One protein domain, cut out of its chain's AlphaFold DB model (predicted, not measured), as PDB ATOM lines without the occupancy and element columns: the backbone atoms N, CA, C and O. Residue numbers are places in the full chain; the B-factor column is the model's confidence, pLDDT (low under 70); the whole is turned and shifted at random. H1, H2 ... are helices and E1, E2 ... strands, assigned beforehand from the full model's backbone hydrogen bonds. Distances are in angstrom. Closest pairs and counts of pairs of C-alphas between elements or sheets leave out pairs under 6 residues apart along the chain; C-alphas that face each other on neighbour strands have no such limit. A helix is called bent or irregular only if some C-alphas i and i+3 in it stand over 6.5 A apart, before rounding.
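AT A GLANCE: This is residues 30 to 163 of the 267 residues of an uncharacterized protein of Sulfurovum sp. UBA12169 (UniProt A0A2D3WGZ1). Two small antiparallel sheets stand side by side, meeting where the end of E3 comes up to E6: a strongly twisted one of four strands with H2 packed over E2 and E1, and one of three strands held between H4 and H5. H5 also packs crosswise on H2, bridging the two halves, while residues 30 to 51 form a long opening stretch with no named element. The printed part has 134 residues, with five named helices and seven named strands in the order H1 E1 E2 H2 H3 E3 E4 E5 E6 H4 E7 H5; the sheets run E2 E1 E3 E4 and E6 E5 E7, and the class is mixed, helices and strands. The whole is compact, with a radius of gyration of the C-alphas of 13.7 A, and spans 40 by 33 by 23 A.

HOW THE PARTS SIT: After residues 30 to 51 comes H1, residues 52 to 57, which is irregular: C-alphas 53 and 56 are 8.5 A apart. The hairpin of E1, residues 59 to 63, and E2, residues 68 to 71, has N 61 and O 69 at 2.9 A. H2, residues 74 to 82, is on their sheet at a height of 9.6 A, over E1 and only just over E2, on which 3 of its C-alphas fall; it runs along E1, at 6 degrees on the local plane. H3, residues 87 to 92, is irregular, with C-alphas 88 and 91 8.0 A apart, and only grazes this sheet with residues 89 to 92. E3, residues 93 to 100, is antiparallel to E1, with N 60 and O 97 at 2.8 A, and forms a hairpin with E4, residues 105 to 108, where N 100 and O 105 are 2.8 A apart. E2, H2, H3 and E3 make a split strand-helix-strand unit, two strands running the same way with E1 between them, and its crossover is right-handed. H1 is on this sheet at a height of 8.0 A. The hairpin of E5, residues 113 to 116, and E6, residues 129 to 132, has N 115 and O 130 at 2.8 A. The closest C-alphas of E3 and E6 are those of Asp 100 and Phe 132, 4.6 A apart. E7, residues 148 to 150, is antiparallel to E5, with N 114 and O 150 at 2.8 A. H4, residues 135 to 145, lies over E5 at a height of 8.2 A over the sheet; their closest C-alphas, Phe 113 and Lys 135, are 5.7 A apart. H5, residues 152 to 163, is on the opposite face at 10.4 A, giving three layers, helices on both faces of a sheet. E6, H4 and E7 form a second split strand-helix-strand unit, with E5 between the two strands in the sheet, and its crossover is also right-handed. H5 and H2 touch, about perpendicular at 83 degrees, closest at the C-alphas of His 75 and Ala 159, 6.1 A apart. In H2, H4 and H5 every O i to N i+4 pair is within hydrogen-bond range; H1 and H3 each have 0 of 2, and 1 of 3 O i to N i+3 pairs.

IN THESE COORDINATES: H1 begins at C-alpha 52, (13.057, 175.730, -34.064). E1 is 13.5 A long from first to last C-alpha, H2 11.9 A and E3, the longest strand by residues, 20.2 A, ending at C-alpha 100, (11.070, 180.210, -21.039). H4 is 15.2 A long. H5 is 16.0 A long and ends at C-alpha 163, (11.520, 198.812, -34.063).

THE WHOLE: The two C-alphas farthest apart are those of Asp 65 and Lys 144, at 41.0 A. The printed part has no cut. The link from E5 to E6, 12 residues, is long; the other links between named elements are tight. The mean pLDDT of the printed part is 97.7, and no printed residue is under 70.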
ATOM      1  N   LYS A  30      12.639 168.359 -32.904       93.94
ATOM      2  CA  LYS A  30      11.874 167.450 -32.032       93.94
ATOM      3  C   LYS A  30      11.624 167.992 -30.614       93.94
ATOM      4  O   LYS A  30      10.777 167.457 -29.910       93.94
ATOM      5  N   GLU A  31      12.395 168.989 -30.182       94.00
ATOM      6  CA  GLU A  31      12.285 169.639 -28.869       94.00
ATOM      7  C   GLU A  31      11.498 170.955 -28.949       94.00
ATOM      8  O   GLU A  31      11.078 171.488 -27.923       94.00
ATOM      9  N   ALA A  32      11.265 171.478 -30.157       96.56
ATOM     10  CA  ALA A  32      10.481 172.684 -30.359       96.56
ATOM     11  C   ALA A  32       8.980 172.380 -30.251       96.56
ATOM     12  O   ALA A  32       8.424 171.596 -31.021       96.56
ATOM     13  N   THR A  33       8.289 173.070 -29.343       97.94
ATOM     14  CA  THR A  33       6.822 173.084 -29.338       97.94
ATOM     15  C   THR A  33       6.322 174.076 -30.387       97.94
ATOM     16  O   THR A  33       6.570 175.276 -30.286       97.94
ATOM     17  N   LEU A  34       5.611 173.590 -31.405       97.94
ATOM     18  CA  LEU A  34       4.965 174.438 -32.409       97.94
ATOM     19  C   LEU A  34       3.489 174.602 -32.052       97.94
ATOM     20  O   LEU A  34       2.721 173.645 -32.128       97.94
ATOM     21  N   LEU A  35       3.108 175.809 -31.632       97.25
ATOM     22  CA  LEU A  35       1.737 176.115 -31.216       97.25
ATOM     23  C   LEU A  35       0.813 176.361 -32.413       97.25
ATOM     24  O   LEU A  35      -0.364 176.003 -32.378       97.25
ATOM     25  N   GLN A  36       1.344 176.943 -33.488       93.50
ATOM     26  CA  GLN A  36       0.615 177.074 -34.750       93.50
ATOM     27  C   GLN A  36       0.491 175.719 -35.470       93.50
ATOM     28  O   GLN A  36       1.334 174.832 -35.329       93.50
ATOM     29  N   LYS A  37      -0.579 175.560 -36.252       92.62
ATOM     30  CA  LYS A  37      -0.917 174.331 -36.992       92.62
ATOM     31  C   LYS A  37      -0.830 174.574 -38.502       92.62
ATOM     32  O   LYS A  37      -0.757 175.717 -38.929       92.62
ATOM     33  N   GLY A  38      -0.898 173.499 -39.285       93.12
ATOM     34  CA  GLY A  38      -0.848 173.546 -40.750       93.12
ATOM     35  C   GLY A  38       0.533 173.223 -41.321       93.12
ATOM     36  O   GLY A  38       1.483 172.963 -40.580       93.12
ATOM     37  N   GLU A  39       0.632 173.223 -42.648       93.62
ATOM     38  CA  GLU A  39       1.865 172.893 -43.384       93.62
ATOM     39  C   GLU A  39       2.984 173.925 -43.165       93.62
ATOM     40  O   GLU A  39       4.176 173.603 -43.236       93.62
ATOM     41  N   ASP A  40       2.606 175.163 -42.836       94.62
ATOM     42  CA  ASP A  40       3.507 176.279 -42.548       94.62
ATOM     43  C   ASP A  40       3.867 176.409 -41.064       94.62
ATOM     44  O   ASP A  40       4.551 177.359 -40.672       94.62
ATOM     45  N   LYS A  41       3.505 175.423 -40.230       96.62
ATOM     46  CA  LYS A  41       3.740 175.456 -38.777       96.62
ATOM     47  C   LYS A  41       5.198 175.654 -38.354       96.62
ATOM     48  O   LYS A  41       5.453 176.038 -37.221       96.62
ATOM     49  N   LEU A  42       6.148 175.362 -39.243       96.62
ATOM     50  CA  LEU A  42       7.586 175.490 -38.996       96.62
ATOM     51  C   LEU A  42       8.115 176.918 -39.162       96.62
ATOM     52  O   LEU A  42       9.250 177.184 -38.764       96.62
ATOM     53  N   TYR A  43       7.344 177.827 -39.758       97.94
ATOM     54  CA  TYR A  43       7.828 179.150 -40.133       97.94
ATOM     55  C   TYR A  43       7.036 180.257 -39.446       97.94
ATOM     56  O   TYR A  43       5.809 180.238 -39.394       97.94
ATOM     57  N   CYS A  44       7.760 181.266 -38.963       98.31
ATOM     58  CA  CYS A  44       7.162 182.504 -38.484       98.31
ATOM     59  C   CYS A  44       6.336 183.132 -39.625       98.31
ATOM     60  O   CYS A  44       6.916 183.417 -40.680       98.31
ATOM     61  N   PRO A  45       5.028 183.398 -39.442       97.06
ATOM     62  CA  PRO A  45       4.181 183.934 -40.507       97.06
ATOM     63  C   PRO A  45       4.617 185.342 -40.922       97.06
ATOM     64  O   PRO A  45       4.365 185.758 -42.045       97.06
ATOM     65  N   ASN A  46       5.309 186.057 -40.037       95.00
ATOM     66  CA  ASN A  46       5.718 187.431 -40.257       95.00
ATOM     67  C   ASN A  46       7.015 187.551 -41.094       95.00
ATOM     68  O   ASN A  46       7.072 188.288 -42.071       95.00
ATOM     69  N   CYS A  47       8.057 186.774 -40.770       97.31
ATOM     70  CA  CYS A  47       9.375 186.897 -41.419       97.31
ATOM     71  C   CYS A  47       9.865 185.631 -42.150       97.31
ATOM     72  O   CYS A  47      10.932 185.650 -42.766       97.31
ATOM     73  N   GLY A  48       9.137 184.514 -42.066       97.50
ATOM     74  CA  GLY A  48       9.467 183.240 -42.720       97.50
ATOM     75  C   GLY A  48      10.583 182.435 -42.042       97.50
ATOM     76  O   GLY A  48      10.902 181.325 -42.475       97.50
ATOM     77  N   MET A  49      11.184 182.956 -40.969       97.19
ATOM     78  CA  MET A  49      12.258 182.271 -40.245       97.19
ATOM     79  C   MET A  49      11.766 180.968 -39.604       97.19
ATOM     80  O   MET A  49      10.651 180.903 -39.087       97.19
ATOM     81  N   ASN A  50      12.619 179.942 -39.633       97.38
ATOM     82  CA  ASN A  50      12.361 178.632 -39.036       97.38
ATOM     83  C   ASN A  50      12.239 178.746 -37.504       97.38
ATOM     84  O   ASN A  50      13.172 179.187 -36.838       97.38
ATOM     85  N   LEU A  51      11.088 178.367 -36.950       98.00
ATOM     86  CA  LEU A  51      10.779 178.543 -35.530       98.00
ATOM     87  C   LEU A  51      11.719 177.747 -34.601       98.00
ATOM     88  O   LEU A  51      12.238 178.368 -33.676       98.00
ATOM     89  N   PRO A  52      12.044 176.458 -34.846       97.56
ATOM     90  CA  PRO A  52      13.057 175.730 -34.064       97.56
ATOM     91  C   PRO A  52      14.434 176.412 -33.994       97.56
ATOM     92  O   PRO A  52      15.080 176.442 -32.945       97.56
ATOM     93  N   LYS A  53      14.877 177.024 -35.096       96.94
ATOM     94  CA  LYS A  53      16.165 177.732 -35.179       96.94
ATOM     95  C   LYS A  53      16.214 179.024 -34.347       96.94
ATOM     96  O   LYS A  53      17.293 179.485 -33.984       96.94
ATOM     97  N   TYR A  54      15.060 179.610 -34.039       97.75
ATOM     98  CA  TYR A  54      14.936 180.845 -33.255       97.75
ATOM     99  C   TYR A  54      14.007 180.663 -32.048       97.75
ATOM    100  O   TYR A  54      13.334 181.594 -31.607       97.75
ATOM    101  N   TYR A  55      13.961 179.443 -31.522       98.44
ATOM    102  CA  TYR A  55      12.951 179.005 -30.571       98.44
ATOM    103  C   TYR A  55      13.031 179.740 -29.233       98.44
ATOM    104  O   TYR A  55      12.011 180.178 -28.714       98.44
ATOM    105  N   LYS A  56      14.235 179.979 -28.703       98.56
ATOM    106  CA  LYS A  56      14.408 180.616 -27.380       98.56
ATOM    107  C   LYS A  56      14.068 182.107 -27.334       98.56
ATOM    108  O   LYS A  56      14.092 182.712 -26.269       98.56
ATOM    109  N   THR A  57      13.783 182.718 -28.481       98.50
ATOM    110  CA  THR A  57      13.224 184.075 -28.560       98.50
ATOM    111  C   THR A  57      11.733 184.062 -28.900       98.50
ATOM    112  O   THR A  57      11.113 185.124 -28.960       98.50
ATOM    113  N   SER A  58      11.149 182.886 -29.141       98.69
ATOM    114  CA  SER A  58       9.819 182.738 -29.718       98.69
ATOM    115  C   SER A  58       8.723 183.247 -28.787       98.69
ATOM    116  O   SER A  58       8.753 183.045 -27.574       98.69
ATOM    117  N   HIS A  59       7.755 183.921 -29.396       98.75
ATOM    118  CA  HIS A  59       6.520 184.369 -28.765       98.75
ATOM    119  C   HIS A  59       5.342 183.754 -29.511       98.75
ATOM    120  O   HIS A  59       5.463 183.424 -30.688       98.75
ATOM    121  N   ALA A  60       4.195 183.625 -28.862       98.62
ATOM    122  CA  ALA A  60       2.978 183.162 -29.504       98.62
ATOM    123  C   ALA A  60       1.756 183.919 -28.994       98.62
ATOM    124  O   ALA A  60       1.760 184.470 -27.895       98.62
ATOM    125  N   VAL A  61       0.714 183.937 -29.814       98.56
ATOM    126  CA  VAL A  61      -0.595 184.493 -29.486       98.56
ATOM    127  C   VAL A  61      -1.646 183.419 -29.703       98.56
ATOM    128  O   VAL A  61      -1.694 182.817 -30.776       98.56
ATOM    129  N   GLU A  62      -2.490 183.215 -28.694       98.38
ATOM    130  CA  GLU A  62      -3.750 182.480 -28.810       98.38
ATOM    131  C   GLU A  62      -4.888 183.497 -28.949       98.38
ATOM    132  O   GLU A  62      -5.012 184.420 -28.135       98.38
ATOM    133  N   LEU A  63      -5.718 183.332 -29.976       98.12
ATOM    134  CA  LEU A  63      -6.939 184.108 -30.161       98.12
ATOM    135  C   LEU A  63      -8.143 183.429 -29.497       98.12
ATOM    136  O   LEU A  63      -8.135 182.234 -29.211       98.12
ATOM    137  N   THR A  64      -9.211 184.191 -29.272       98.00
ATOM    138  CA  THR A  64     -10.469 183.712 -28.674       98.00
ATOM    139  C   THR A  64     -11.148 182.597 -29.474       98.00
ATOM    140  O   THR A  64     -11.875 181.798 -28.890       98.00
ATOM    141  N   ASP A  65     -10.878 182.496 -30.778       96.12
ATOM    142  CA  ASP A  65     -11.342 181.409 -31.652       96.12
ATOM    143  C   ASP A  65     -10.455 180.142 -31.600       96.12
ATOM    144  O   ASP A  65     -10.722 179.164 -32.297       96.12
ATOM    145  N   GLY A  66      -9.402 180.140 -30.773       95.75
ATOM    146  CA  GLY A  66      -8.441 179.044 -30.630       95.75
ATOM    147  C   GLY A  66      -7.301 179.057 -31.654       95.75
ATOM    148  O   GLY A  66      -6.424 178.183 -31.613       95.75
ATOM    149  N   THR A  67      -7.267 180.030 -32.569       95.62
ATOM    150  CA  THR A  67      -6.163 180.201 -33.518       95.62
ATOM    151  C   THR A  67      -4.880 180.551 -32.774       95.62
ATOM    152  O   THR A  67      -4.848 181.486 -31.976       95.62
ATOM    153  N   HIS A  68      -3.802 179.834 -33.086       97.19
ATOM    154  CA  HIS A  68      -2.464 180.120 -32.577       97.19
ATOM    155  C   HIS A  68      -1.584 180.701 -33.684       97.19
ATOM    156  O   HIS A  68      -1.548 180.177 -34.799       97.19
ATOM    157  N   ARG A  69      -0.837 181.757 -33.361       97.38
ATOM    158  CA  ARG A  69       0.199 182.342 -34.223       97.38
ATOM    159  C   ARG A  69       1.507 182.377 -33.453       97.38
ATOM    160  O   ARG A  69       1.537 182.922 -32.353       97.38
ATOM    161  N   GLN A  70       2.569 181.798 -34.008       98.56
ATOM    162  CA  GLN A  70       3.873 181.735 -33.358       98.56
ATOM    163  C   GLN A  70       4.906 182.543 -34.141       98.56
ATOM    164  O   GLN A  70       5.071 182.427 -35.349       98.56
ATOM    165  N   TYR A  71       5.638 183.369 -33.416       98.62
ATOM    166  CA  TYR A  71       6.596 184.326 -33.929       98.62
ATOM    167  C   TYR A  71       7.999 183.935 -33.483       98.62
ATOM    168  O   TYR A  71       8.198 183.430 -32.377       98.62
ATOM    169  N   CYS A  72       9.004 184.190 -34.323       98.44
ATOM    170  CA  CYS A  72      10.392 183.883 -33.975       98.44
ATOM    171  C   CYS A  72      10.945 184.792 -32.866       98.44
ATOM    172  O   CYS A  72      11.917 184.430 -32.211       98.44
ATOM    173  N   SER A  73      10.369 185.981 -32.669       98.69
ATOM    174  CA  SER A  73      10.817 186.946 -31.664       98.69
ATOM    175  C   SER A  73       9.734 187.935 -31.255       98.69
ATOM    176  O   SER A  73       8.733 188.093 -31.958       98.69
ATOM    177  N   ILE A  74       9.974 188.655 -30.152       98.75
ATOM    178  CA  ILE A  74       9.119 189.775 -29.741       98.75
ATOM    179  C   ILE A  74       9.090 190.895 -30.787       98.75
ATOM    180  O   ILE A  74       8.063 191.532 -30.935       98.75
ATOM    181  N   HIS A  75      10.152 191.085 -31.582       98.75
ATOM    182  CA  HIS A  75      10.135 192.034 -32.703       98.75
ATOM    183  C   HIS A  75       9.023 191.685 -33.703       98.75
ATOM    184  O   HIS A  75       8.240 192.548 -34.090       98.75
ATOM    185  N   CYS A  76       8.898 190.402 -34.067       98.75
ATOM    186  CA  CYS A  76       7.832 189.959 -34.960       98.75
ATOM    187  C   CYS A  76       6.441 190.025 -34.317       98.75
ATOM    188  O   CYS A  76       5.473 190.257 -35.036       98.75
ATOM    189  N   LEU A  77       6.339 189.829 -32.997       98.56
ATOM    190  CA  LEU A  77       5.096 190.059 -32.258       98.56
ATOM    191  C   LEU A  77       4.704 191.543 -32.291       98.56
ATOM    192  O   LEU A  77       3.554 191.855 -32.577       98.56
ATOM    193  N   THR A  78       5.649 192.448 -32.028       98.50
ATOM    194  CA  THR A  78       5.443 193.901 -32.068       98.50
ATOM    195  C   THR A  78       4.988 194.356 -33.450       98.50
ATOM    196  O   THR A  78       3.999 195.071 -33.549       98.50
ATOM    197  N   GLU A  79       5.629 193.890 -34.524       98.06
ATOM    198  CA  GLU A  79       5.180 194.173 -35.894       98.06
ATOM    199  C   GLU A  79       3.714 193.771 -36.105       98.06
ATOM    200  O   GLU A  79       2.895 194.560 -36.569       98.06
ATOM    201  N   GLU A  80       3.349 192.554 -35.707       97.50
ATOM    202  CA  GLU A  80       1.993 192.043 -35.894       97.50
ATOM    203  C   GLU A  80       0.951 192.795 -35.065       97.50
ATOM    204  O   GLU A  80      -0.156 193.024 -35.549       97.50
ATOM    205  N   MET A  81       1.311 193.196 -33.847       97.69
ATOM    206  CA  MET A  81       0.463 193.953 -32.923       97.69
ATOM    207  C   MET A  81       0.279 195.415 -33.328       97.69
ATOM    208  O   MET A  81      -0.788 195.980 -33.086       97.69
ATOM    209  N   GLU A  82       1.298 196.049 -33.907       96.44
ATOM    210  CA  GLU A  82       1.252 197.479 -34.233       96.44
ATOM    211  C   GLU A  82       0.834 197.752 -35.679       96.44
ATOM    212  O   GLU A  82       0.192 198.766 -35.955       96.44
ATOM    213  N   MET A  83       1.158 196.852 -36.609       94.56
ATOM    214  CA  MET A  83       0.930 197.091 -38.038       94.56
ATOM    215  C   MET A  83       0.509 195.869 -38.860       94.56
ATOM    216  O   MET A  83       0.105 196.047 -40.006       94.56
ATOM    217  N   GLY A  84       0.584 194.659 -38.306       94.44
ATOM    218  CA  GLY A  84       0.234 193.423 -39.007       94.44
ATOM    219  C   GLY A  84      -1.142 192.870 -38.643       94.44
ATOM    220  O   GLY A  84      -2.074 193.598 -38.295       94.44
ATOM    221  N   TYR A  85      -1.270 191.544 -38.731       94.19
ATOM    222  CA  TYR A  85      -2.554 190.842 -38.611       94.19
ATOM    223  C   TYR A  85      -3.265 191.065 -37.266       94.19
ATOM    224  O   TYR A  85      -4.494 191.024 -37.207       94.19
ATOM    225  N   LEU A  86      -2.513 191.276 -36.181       96.88
ATOM    226  CA  LEU A  86      -3.070 191.404 -34.833       96.88
ATOM    227  C   LEU A  86      -3.530 192.826 -34.492       96.88
ATOM    228  O   LEU A  86      -4.269 192.985 -33.519       96.88
ATOM    229  N   ARG A  87      -3.148 193.842 -35.278       96.19
ATOM    230  CA  ARG A  87      -3.434 195.259 -35.000       96.19
ATOM    231  C   ARG A  87      -4.908 195.525 -34.697       96.19
ATOM    232  O   ARG A  87      -5.217 196.132 -33.675       96.19
ATOM    233  N   ASP A  88      -5.794 195.010 -35.543       95.88
ATOM    234  CA  ASP A  88      -7.246 195.200 -35.426       95.88
ATOM    235  C   ASP A  88      -7.935 194.036 -34.686       95.88
ATOM    236  O   ASP A  88      -9.158 193.928 -34.657       95.88
ATOM    237  N   LYS A  89      -7.144 193.137 -34.087       95.88
ATOM    238  CA  LYS A  89      -7.604 191.940 -33.367       95.88
ATOM    239  C   LYS A  89      -7.162 191.921 -31.906       95.88
ATOM    240  O   LYS A  89      -7.277 190.878 -31.268       95.88
ATOM    241  N   LYS A  90      -6.694 193.049 -31.357       94.12
ATOM    242  CA  LYS A  90      -6.211 193.144 -29.965       94.12
ATOM    243  C   LYS A  90      -7.238 192.616 -28.952       94.12
ATOM    244  O   LYS A  90      -6.872 191.842 -28.077       94.12
ATOM    245  N   GLU A  91      -8.522 192.914 -29.153       96.38
ATOM    246  CA  GLU A  91      -9.629 192.424 -28.307       96.38
ATOM    247  C   GLU A  91      -9.889 190.911 -28.426       96.38
ATOM    248  O   GLU A  91     -10.506 190.301 -27.560       96.38
ATOM    249  N   SER A  92      -9.430 190.283 -29.510       97.44
ATOM    250  CA  SER A  92      -9.530 188.833 -29.714       97.44
ATOM    251  C   SER A  92      -8.319 188.078 -29.168       97.44
ATOM    252  O   SER A  92      -8.274 186.859 -29.297       97.44
ATOM    253  N   ILE A  93      -7.326 188.758 -28.585       98.19
ATOM    254  CA  ILE A  93      -6.155 188.103 -27.996       98.19
ATOM    255  C   ILE A  93      -6.541 187.533 -26.636       98.19
ATOM    256  O   ILE A  93      -6.759 188.264 -25.673       98.19
ATOM    257  N   LYS A  94      -6.578 186.203 -26.551       98.38
ATOM    258  CA  LYS A  94      -6.848 185.476 -25.312       98.38
ATOM    259  C   LYS A  94      -5.604 185.404 -24.429       98.38
ATOM    260  O   LYS A  94      -5.691 185.626 -23.224       98.38
ATOM    261  N   SER A  95      -4.443 185.117 -25.016       98.38
ATOM    262  CA  SER A  95      -3.172 185.104 -24.284       98.38
ATOM    263  C   SER A  95      -1.972 185.373 -25.181       98.38
ATOM    264  O   SER A  95      -1.976 185.026 -26.361       98.38
ATOM    265  N   ILE A  96      -0.926 185.942 -24.579       98.75
ATOM    266  CA  ILE A  96       0.407 186.074 -25.169       98.75
ATOM    267  C   ILE A  96       1.334 185.145 -24.390       98.75
ATOM    268  O   ILE A  96       1.356 185.172 -23.159       98.75
ATOM    269  N   GLN A  97       2.093 184.324 -25.101       98.81
ATOM    270  CA  GLN A  97       3.003 183.340 -24.530       98.81
ATOM    271  C   GLN A  97       4.428 183.583 -25.021       98.81
ATOM    272  O   GLN A  97       4.642 184.117 -26.111       98.81
ATOM    273  N   VAL A  98       5.408 183.166 -24.229       98.88
ATOM    274  CA  VAL A  98       6.833 183.255 -24.563       98.88
ATOM    275  C   VAL A  98       7.553 181.980 -24.154       98.88
ATOM    276  O   VAL A  98       7.162 181.342 -23.180       98.88
ATOM    277  N   VAL A  99       8.593 181.594 -24.890       98.81
ATOM    278  CA  VAL A  99       9.458 180.478 -24.492       98.81
ATOM    279  C   VAL A  99      10.318 180.886 -23.294       98.81
ATOM    280  O   VAL A  99      11.130 181.805 -23.390       98.81
ATOM    281  N   ASP A 100      10.159 180.174 -22.180       98.69
ATOM    282  CA  ASP A 100      11.070 180.210 -21.039       98.69
ATOM    283  C   ASP A 100      12.367 179.475 -21.393       98.69
ATOM    284  O   ASP A 100      12.364 178.287 -21.714       98.69
ATOM    285  N   ILE A 101      13.494 180.176 -21.311       98.00
ATOM    286  CA  ILE A 101      14.806 179.646 -21.708       98.00
ATOM    287  C   ILE A 101      15.259 178.489 -20.824       98.00
ATOM    288  O   ILE A 101      15.993 177.617 -21.289       98.00
ATOM    289  N   SER A 102      14.846 178.483 -19.558       96.38
ATOM    290  CA  SER A 102      15.268 177.465 -18.596       96.38
ATOM    291  C   SER A 102      14.637 176.106 -18.888       96.38
ATOM    292  O   SER A 102      15.300 175.080 -18.743       96.38
ATOM    293  N   SER A 103      13.365 176.093 -19.295       96.88
ATOM    294  CA  SER A 103      12.591 174.867 -19.529       96.88
ATOM    295  C   SER A 103      12.342 174.543 -21.004       96.88
ATOM    296  O   SER A 103      11.920 173.429 -21.308       96.88
ATOM    297  N   ASN A 104      12.578 175.489 -21.921       96.88
ATOM    298  CA  ASN A 104      12.141 175.440 -23.323       96.88
ATOM    299  C   ASN A 104      10.611 175.287 -23.493       96.88
ATOM    300  O   ASN A 104      10.138 174.848 -24.547       96.88
ATOM    301  N   GLN A 105       9.819 175.663 -22.483       98.12
ATOM    302  CA  GLN A 105       8.355 175.612 -22.522       98.12
ATOM    303  C   GLN A 105       7.744 177.003 -22.682       98.12
ATOM    304  O   GLN A 105       8.330 178.008 -22.286       98.12
ATOM    305  N   PHE A 106       6.538 177.067 -23.247       98.69
ATOM    306  CA  PHE A 106       5.773 178.309 -23.296       98.69
ATOM    307  C   PHE A 106       5.185 178.649 -21.925       98.69
ATOM    308  O   PHE A 106       4.479 177.841 -21.324       98.69
ATOM    309  N   VAL A 107       5.426 179.877 -21.475       98.75
ATOM    310  CA  VAL A 107       4.851 180.478 -20.266       98.75
ATOM    311  C   VAL A 107       4.056 181.734 -20.625       98.75
ATOM    312  O   VAL A 107       4.170 182.257 -21.735       98.75
ATOM    313  N   ASP A 108       3.230 182.220 -19.697       98.69
ATOM    314  CA  ASP A 108       2.501 183.487 -19.839       98.69
ATOM    315  C   ASP A 108       3.497 184.649 -19.978       98.69
ATOM    316  O   ASP A 108       4.254 184.940 -19.048       98.69
ATOM    317  N   ALA A 109       3.497 185.311 -21.139       98.69
ATOM    318  CA  ALA A 109       4.458 186.366 -21.448       98.69
ATOM    319  C   ALA A 109       4.335 187.549 -20.487       98.69
ATOM    320  O   ALA A 109       5.350 188.105 -20.086       98.69
ATOM    321  N   LYS A 110       3.114 187.884 -20.049       98.38
ATOM    322  CA  LYS A 110       2.864 189.020 -19.150       98.38
ATOM    323  C   LYS A 110       3.352 188.774 -17.721       98.38
ATOM    324  O   LYS A 110       3.458 189.717 -16.947       98.38
ATOM    325  N   LYS A 111       3.631 187.516 -17.364       98.69
ATOM    326  CA  LYS A 111       4.161 187.115 -16.049       98.69
ATOM    327  C   LYS A 111       5.641 186.738 -16.087       98.69
ATOM    328  O   LYS A 111       6.207 186.423 -15.043       98.69
ATOM    329  N   ALA A 112       6.245 186.717 -17.271       98.81
ATOM    330  CA  ALA A 112       7.644 186.369 -17.447       98.81
ATOM    331  C   ALA A 112       8.569 187.547 -17.104       98.81
ATOM    332  O   ALA A 112       8.172 188.712 -17.115       98.81
ATOM    333  N   PHE A 113       9.832 187.219 -16.846       98.88
ATOM    334  CA  PHE A 113      10.918 188.173 -16.650       98.88
ATOM    335  C   PHE A 113      11.843 188.129 -17.857       98.88
ATOM    336  O   PHE A 113      12.210 187.055 -18.328       98.88
ATOM    337  N   TYR A 114      12.247 189.288 -18.350       98.88
ATOM    338  CA  TYR A 114      13.020 189.416 -19.573       98.88
ATOM    339  C   TYR A 114      14.400 189.974 -19.275       98.88
ATOM    340  O   TYR A 114      14.523 191.003 -18.628       98.88
ATOM    341  N   VAL A 115      15.446 189.340 -19.798       98.88
ATOM    342  CA  VAL A 115      16.778 189.945 -19.853       98.88
ATOM    343  C   VAL A 115      16.924 190.669 -21.185       98.88
ATOM    344  O   VAL A 115      16.962 190.044 -22.251       98.88
ATOM    345  N   VAL A 116      16.998 191.995 -21.108       98.81
ATOM    346  CA  VAL A 116      17.081 192.902 -22.254       98.81
ATOM    347  C   VAL A 116      18.512 193.408 -22.421       98.81
ATOM    348  O   VAL A 116      19.119 193.909 -21.478       98.81
ATOM    349  N   GLY A 117      19.068 193.287 -23.628       98.56
ATOM    350  CA  GLY A 117      20.412 193.774 -23.954       98.56
ATOM    351  C   GLY A 117      21.552 192.886 -23.447       98.56
ATOM    352  O   GLY A 117      22.630 193.386 -23.137       98.56
ATOM    353  N   SER A 118      21.335 191.571 -23.355       98.44
ATOM    354  CA  SER A 118      22.410 190.620 -23.043       98.44
ATOM    355  C   SER A 118      23.417 190.480 -24.193       98.44
ATOM    356  O   SER A 118      23.115 190.771 -25.353       98.44
ATOM    357  N   SER A 119      24.589 189.924 -23.889       97.75
ATOM    358  CA  SER A 119      25.627 189.558 -24.864       97.75
ATOM    359  C   SER A 119      25.228 188.431 -25.825       97.75
ATOM    360  O   SER A 119      25.916 188.209 -26.824       97.75
ATOM    361  N   LYS A 120      24.131 187.703 -25.565       97.75
ATOM    362  CA  LYS A 120      23.603 186.726 -26.525       97.75
ATOM    363  C   LYS A 120      22.882 187.466 -27.657       97.75
ATOM    364  O   LYS A 120      22.101 188.371 -27.365       97.75
ATOM    365  N   PRO A 121      23.098 187.102 -28.938       96.69
ATOM    366  CA  PRO A 121      22.472 187.811 -30.055       96.69
ATOM    367  C   PRO A 121      20.943 187.776 -29.977       96.69
ATOM    368  O   PRO A 121      20.375 186.792 -29.516       96.69
ATOM    369  N   GLY A 122      20.257 188.821 -30.433       97.25
ATOM    370  CA  GLY A 122      18.799 188.809 -30.572       97.25
ATOM    371  C   GLY A 122      18.326 188.034 -31.806       97.25
ATOM    372  O   GLY A 122      19.126 187.582 -32.625       97.25
ATOM    373  N   THR A 123      17.008 187.921 -31.960       98.00
ATOM    374  CA  THR A 123      16.361 187.459 -33.197       98.00
ATOM    375  C   THR A 123      15.569 188.618 -33.780       98.00
ATOM    376  O   THR A 123      14.651 189.121 -33.130       98.00
ATOM    377  N   MET A 124      15.914 189.040 -35.000       97.69
ATOM    378  CA  MET A 124      15.326 190.210 -35.678       97.69
ATOM    379  C   MET A 124      15.527 191.545 -34.943       97.69
ATOM    380  O   MET A 124      14.889 192.531 -35.276       97.69
ATOM    381  N   THR A 125      16.416 191.591 -33.953       97.88
ATOM    382  CA  THR A 125      16.654 192.780 -33.131       97.88
ATOM    383  C   THR A 125      18.131 192.920 -32.807       97.88
ATOM    384  O   THR A 125      18.845 191.919 -32.686       97.88
ATOM    385  N   MET A 126      18.593 194.156 -32.652       96.94
ATOM    386  CA  MET A 126      19.931 194.448 -32.144       96.94
ATOM    387  C   MET A 126      20.022 194.305 -30.624       96.94
ATOM    388  O   MET A 126      21.061 193.899 -30.108       96.94
ATOM    389  N   THR A 127      18.945 194.632 -29.909       98.19
ATOM    390  CA  THR A 127      18.872 194.528 -28.450       98.19
ATOM    391  C   THR A 127      18.174 193.220 -28.106       98.19
ATOM    392  O   THR A 127      16.957 193.108 -28.268       98.19
ATOM    393  N   SER A 128      18.933 192.221 -27.651       98.44
ATOM    394  CA  SER A 128      18.386 190.901 -27.315       98.44
ATOM    395  C   SER A 128      17.328 190.978 -26.214       98.44
ATOM    396  O   SER A 128      17.402 191.841 -25.346       98.44
ATOM    397  N   LYS A 129      16.316 190.105 -26.281       98.62
ATOM    398  CA  LYS A 129      15.171 190.065 -25.358       98.62
ATOM    399  C   LYS A 129      14.840 188.596 -25.092       98.62
ATOM    400  O   LYS A 129      14.320 187.915 -25.974       98.62
ATOM    401  N   TYR A 130      15.227 188.108 -23.919       98.75
ATOM    402  CA  TYR A 130      15.232 186.690 -23.553       98.75
ATOM    403  C   TYR A 130      14.390 186.463 -22.299       98.75
ATOM    404  O   TYR A 130      14.645 187.117 -21.295       98.75
ATOM    405  N   ALA A 131      13.399 185.573 -22.360       98.81
ATOM    406  CA  ALA A 131      12.401 185.425 -21.303       98.81
ATOM    407  C   ALA A 131      12.672 184.244 -20.365       98.81
ATOM    408  O   ALA A 131      13.205 183.206 -20.766       98.81
ATOM    409  N   PHE A 132      12.238 184.414 -19.120       98.88
ATOM    410  CA  PHE A 132      12.353 183.450 -18.039       98.88
ATOM    411  C   PHE A 132      11.045 183.386 -17.256       98.88
ATOM    412  O   PHE A 132      10.469 184.417 -16.901       98.88
ATOM    413  N   GLY A 133      10.598 182.175 -16.927       98.44
ATOM    414  CA  GLY A 133       9.418 181.974 -16.082       98.44
ATOM    415  C   GLY A 133       9.638 182.384 -14.620       98.44
ATOM    416  O   GLY A 133       8.677 182.619 -13.893       98.44
ATOM    417  N   GLN A 134      10.898 182.478 -14.176       98.50
ATOM    418  CA  GLN A 134      11.265 182.826 -12.803       98.50
ATOM    419  C   GLN A 134      12.296 183.955 -12.766       98.50
ATOM    420  O   GLN A 134      13.304 183.916 -13.473       98.50
ATOM    421  N   LYS A 135      12.090 184.920 -11.863       98.56
ATOM    422  CA  LYS A 135      12.969 186.088 -11.720       98.56
ATOM    423  C   LYS A 135      14.421 185.712 -11.424       98.56
ATOM    424  O   LYS A 135      15.321 186.238 -12.065       98.56
ATOM    425  N   ALA A 136      14.637 184.759 -10.516       98.62
ATOM    426  CA  ALA A 136      15.978 184.312 -10.138       98.62
ATOM    427  C   ALA A 136      16.781 183.784 -11.344       98.62
ATOM    428  O   ALA A 136      17.971 184.049 -11.467       98.62
ATOM    429  N   GLN A 137      16.122 183.098 -12.284       98.69
ATOM    430  CA  GLN A 137      16.773 182.592 -13.496       98.69
ATOM    431  C   GLN A 137      17.145 183.727 -14.464       98.69
ATOM    432  O   GLN A 137      18.206 183.677 -15.087       98.69
ATOM    433  N   ALA A 138      16.305 184.764 -14.562       98.81
ATOM    434  CA  ALA A 138      16.627 185.969 -15.325       98.81
ATOM    435  C   ALA A 138      17.822 186.716 -14.714       98.81
ATOM    436  O   ALA A 138      18.738 187.104 -15.436       98.81
ATOM    437  N   GLU A 139      17.841 186.878 -13.390       98.75
ATOM    438  CA  GLU A 139      18.941 187.516 -12.655       98.75
ATOM    439  C   GLU A 139      20.257 186.739 -12.841       98.75
ATOM    440  O   GLU A 139      21.277 187.334 -13.192       98.75
ATOM    441  N   ASP A 140      20.226 185.407 -12.737       98.69
ATOM    442  CA  ASP A 140      21.384 184.542 -12.999       98.69
ATOM    443  C   ASP A 140      21.890 184.651 -14.442       98.69
ATOM    444  O   ASP A 140      23.101 184.640 -14.702       98.69
ATOM    445  N   PHE A 141      20.975 184.725 -15.410       98.69
ATOM    446  CA  PHE A 141      21.341 184.890 -16.810       98.69
ATOM    447  C   PHE A 141      21.952 186.269 -17.067       98.69
ATOM    448  O   PHE A 141      22.976 186.349 -17.752       98.69
ATOM    449  N   ALA A 142      21.371 187.330 -16.505       98.75
ATOM    450  CA  ALA A 142      21.881 188.692 -16.607       98.75
ATOM    451  C   ALA A 142      23.261 188.828 -15.948       98.75
ATOM    452  O   ALA A 142      24.163 189.423 -16.532       98.75
ATOM    453  N   ALA A 143      23.487 188.195 -14.794       98.69
ATOM    454  CA  ALA A 143      24.792 188.189 -14.133       98.69
ATOM    455  C   ALA A 143      25.895 187.566 -15.010       98.69
ATOM    456  O   ALA A 143      27.033 188.033 -15.010       98.69
ATOM    457  N   LYS A 144      25.565 186.526 -15.788       98.25
ATOM    458  CA  LYS A 144      26.521 185.815 -16.660       98.25
ATOM    459  C   LYS A 144      26.701 186.462 -18.030       98.25
ATOM    460  O   LYS A 144      27.768 186.342 -18.624       98.25
ATOM    461  N   ASN A 145      25.650 187.079 -18.566       98.31
ATOM    462  CA  ASN A 145      25.604 187.516 -19.962       98.31
ATOM    463  C   ASN A 145      25.428 189.030 -20.119       98.31
ATOM    464  O   ASN A 145      25.430 189.506 -21.253       98.31
ATOM    465  N   GLY A 146      25.285 189.779 -19.026       98.44
ATOM    466  CA  GLY A 146      24.863 191.175 -19.033       98.44
ATOM    467  C   GLY A 146      23.380 191.343 -19.377       98.44
ATOM    468  O   GLY A 146      22.645 190.374 -19.580       98.44
ATOM    469  N   GLY A 147      22.968 192.602 -19.502       98.44
ATOM    470  CA  GLY A 147      21.584 192.996 -19.752       98.44
ATOM    471  C   GLY A 147      20.829 193.361 -18.474       98.44
ATOM    472  O   GLY A 147      21.331 193.199 -17.362       98.44
ATOM    473  N   THR A 148      19.618 193.870 -18.657       98.75
ATOM    474  CA  THR A 148      18.746 194.356 -17.583       98.75
ATOM    475  C   THR A 148      17.522 193.462 -17.478       98.75
ATOM    476  O   THR A 148      16.909 193.149 -18.497       98.75
ATOM    477  N   VAL A 149      17.167 193.055 -16.256       98.81
ATOM    478  CA  VAL A 149      15.926 192.315 -15.995       98.81
ATOM    479  C   VAL A 149      14.752 193.296 -16.004       98.81
ATOM    480  O   VAL A 149      14.758 194.254 -15.236       98.81
ATOM    481  N   MET A 150      13.774 193.048 -16.869       98.81
ATOM    482  CA  MET A 150      12.565 193.847 -17.088       98.81
ATOM    483  C   MET A 150      11.326 192.949 -17.058       98.81
ATOM    484  O   MET A 150      11.428 191.731 -17.238       98.81
ATOM    485  N   ASP A 151      10.150 193.538 -16.857       98.81
ATOM    486  CA  ASP A 151       8.882 192.841 -17.091       98.81
ATOM    487  C   ASP A 151       8.464 192.883 -18.576       98.81
ATOM    488  O   ASP A 151       9.199 193.362 -19.452       98.81
ATOM    489  N   PHE A 152       7.291 192.326 -18.886       98.69
ATOM    490  CA  PHE A 152       6.761 192.304 -20.248       98.69
ATOM    491  C   PHE A 152       6.477 193.697 -20.809       98.69
ATOM    492  O   PHE A 152       6.824 193.956 -21.961       98.69
ATOM    493  N   ASP A 153       5.858 194.587 -20.034       98.56
ATOM    494  CA  ASP A 153       5.409 195.892 -20.524       98.56
ATOM    495  C   ASP A 153       6.615 196.792 -20.835       98.56
ATOM    496  O   ASP A 153       6.678 197.422 -21.898       98.56
ATOM    497  N   GLU A 154       7.629 196.785 -19.968       98.75
ATOM    498  CA  GLU A 154       8.909 197.464 -20.193       98.75
ATOM    499  C   GLU A 154       9.655 196.899 -21.410       98.75
ATOM    500  O   GLU A 154      10.194 197.647 -22.241       98.75
ATOM    501  N   THR A 155       9.653 195.572 -21.562       98.81
ATOM    502  CA  THR A 155      10.324 194.897 -22.680       98.81
ATOM    503  C   THR A 155       9.611 195.154 -24.005       98.81
ATOM    504  O   THR A 155      10.267 195.420 -25.016       98.81
ATOM    505  N   TYR A 156       8.278 195.119 -24.016       98.75
ATOM    506  CA  TYR A 156       7.465 195.422 -25.188       98.75
ATOM    507  C   TYR A 156       7.627 196.884 -25.604       98.75
ATOM    508  O   TYR A 156       7.854 197.168 -26.779       98.75
ATOM    509  N   LYS A 157       7.631 197.817 -24.644       98.69
ATOM    510  CA  LYS A 157       7.926 199.232 -24.907       98.69
ATOM    511  C   LYS A 157       9.319 199.413 -25.509       98.69
ATOM    512  O   LYS A 157       9.478 200.157 -26.473       98.69
ATOM    513  N   THR A 158      10.319 198.704 -24.985       98.62
ATOM    514  CA  THR A 158      11.665 198.675 -25.578       98.62
ATOM    515  C   THR A 158      11.632 198.143 -27.013       98.62
ATOM    516  O   THR A 158      12.250 198.733 -27.890       98.62
ATOM    517  N   ALA A 159      10.883 197.069 -27.286       98.62
ATOM    518  CA  ALA A 159      10.747 196.508 -28.631       98.62
ATOM    519  C   ALA A 159      10.085 197.482 -29.621       98.62
ATOM    520  O   ALA A 159      10.554 197.596 -30.751       98.62
ATOM    521  N   VAL A 160       9.057 198.220 -29.191       98.50
ATOM    522  CA  VAL A 160       8.422 199.287 -29.985       98.50
ATOM    523  C   VAL A 160       9.417 200.411 -30.282       98.50
ATOM    524  O   VAL A 160       9.538 200.833 -31.429       98.50
ATOM    525  N   ASN A 161      10.175 200.861 -29.279       98.31
ATOM    526  CA  ASN A 161      11.164 201.931 -29.447       98.31
ATOM    527  C   ASN A 161      12.340 201.522 -30.351       98.31
ATOM    528  O   ASN A 161      12.860 202.346 -31.099       98.31
ATOM    529  N   ASP A 162      12.759 200.256 -30.294       98.12
ATOM    530  CA  ASP A 162      13.838 199.717 -31.129       98.12
ATOM    531  C   ASP A 162      13.396 199.473 -32.586       98.12
ATOM    532  O   ASP A 162      14.243 199.347 -33.476       98.12
ATOM    533  N   PHE A 163      12.085 199.398 -32.847       98.00
ATOM    534  CA  PHE A 163      11.520 198.812 -34.063       98.00
ATOM    535  C   PHE A 163      12.041 199.445 -35.358       98.00
ATOM    536  O   PHE A 163      12.497 198.735 -36.254       98.00
TER     537      PHE A 163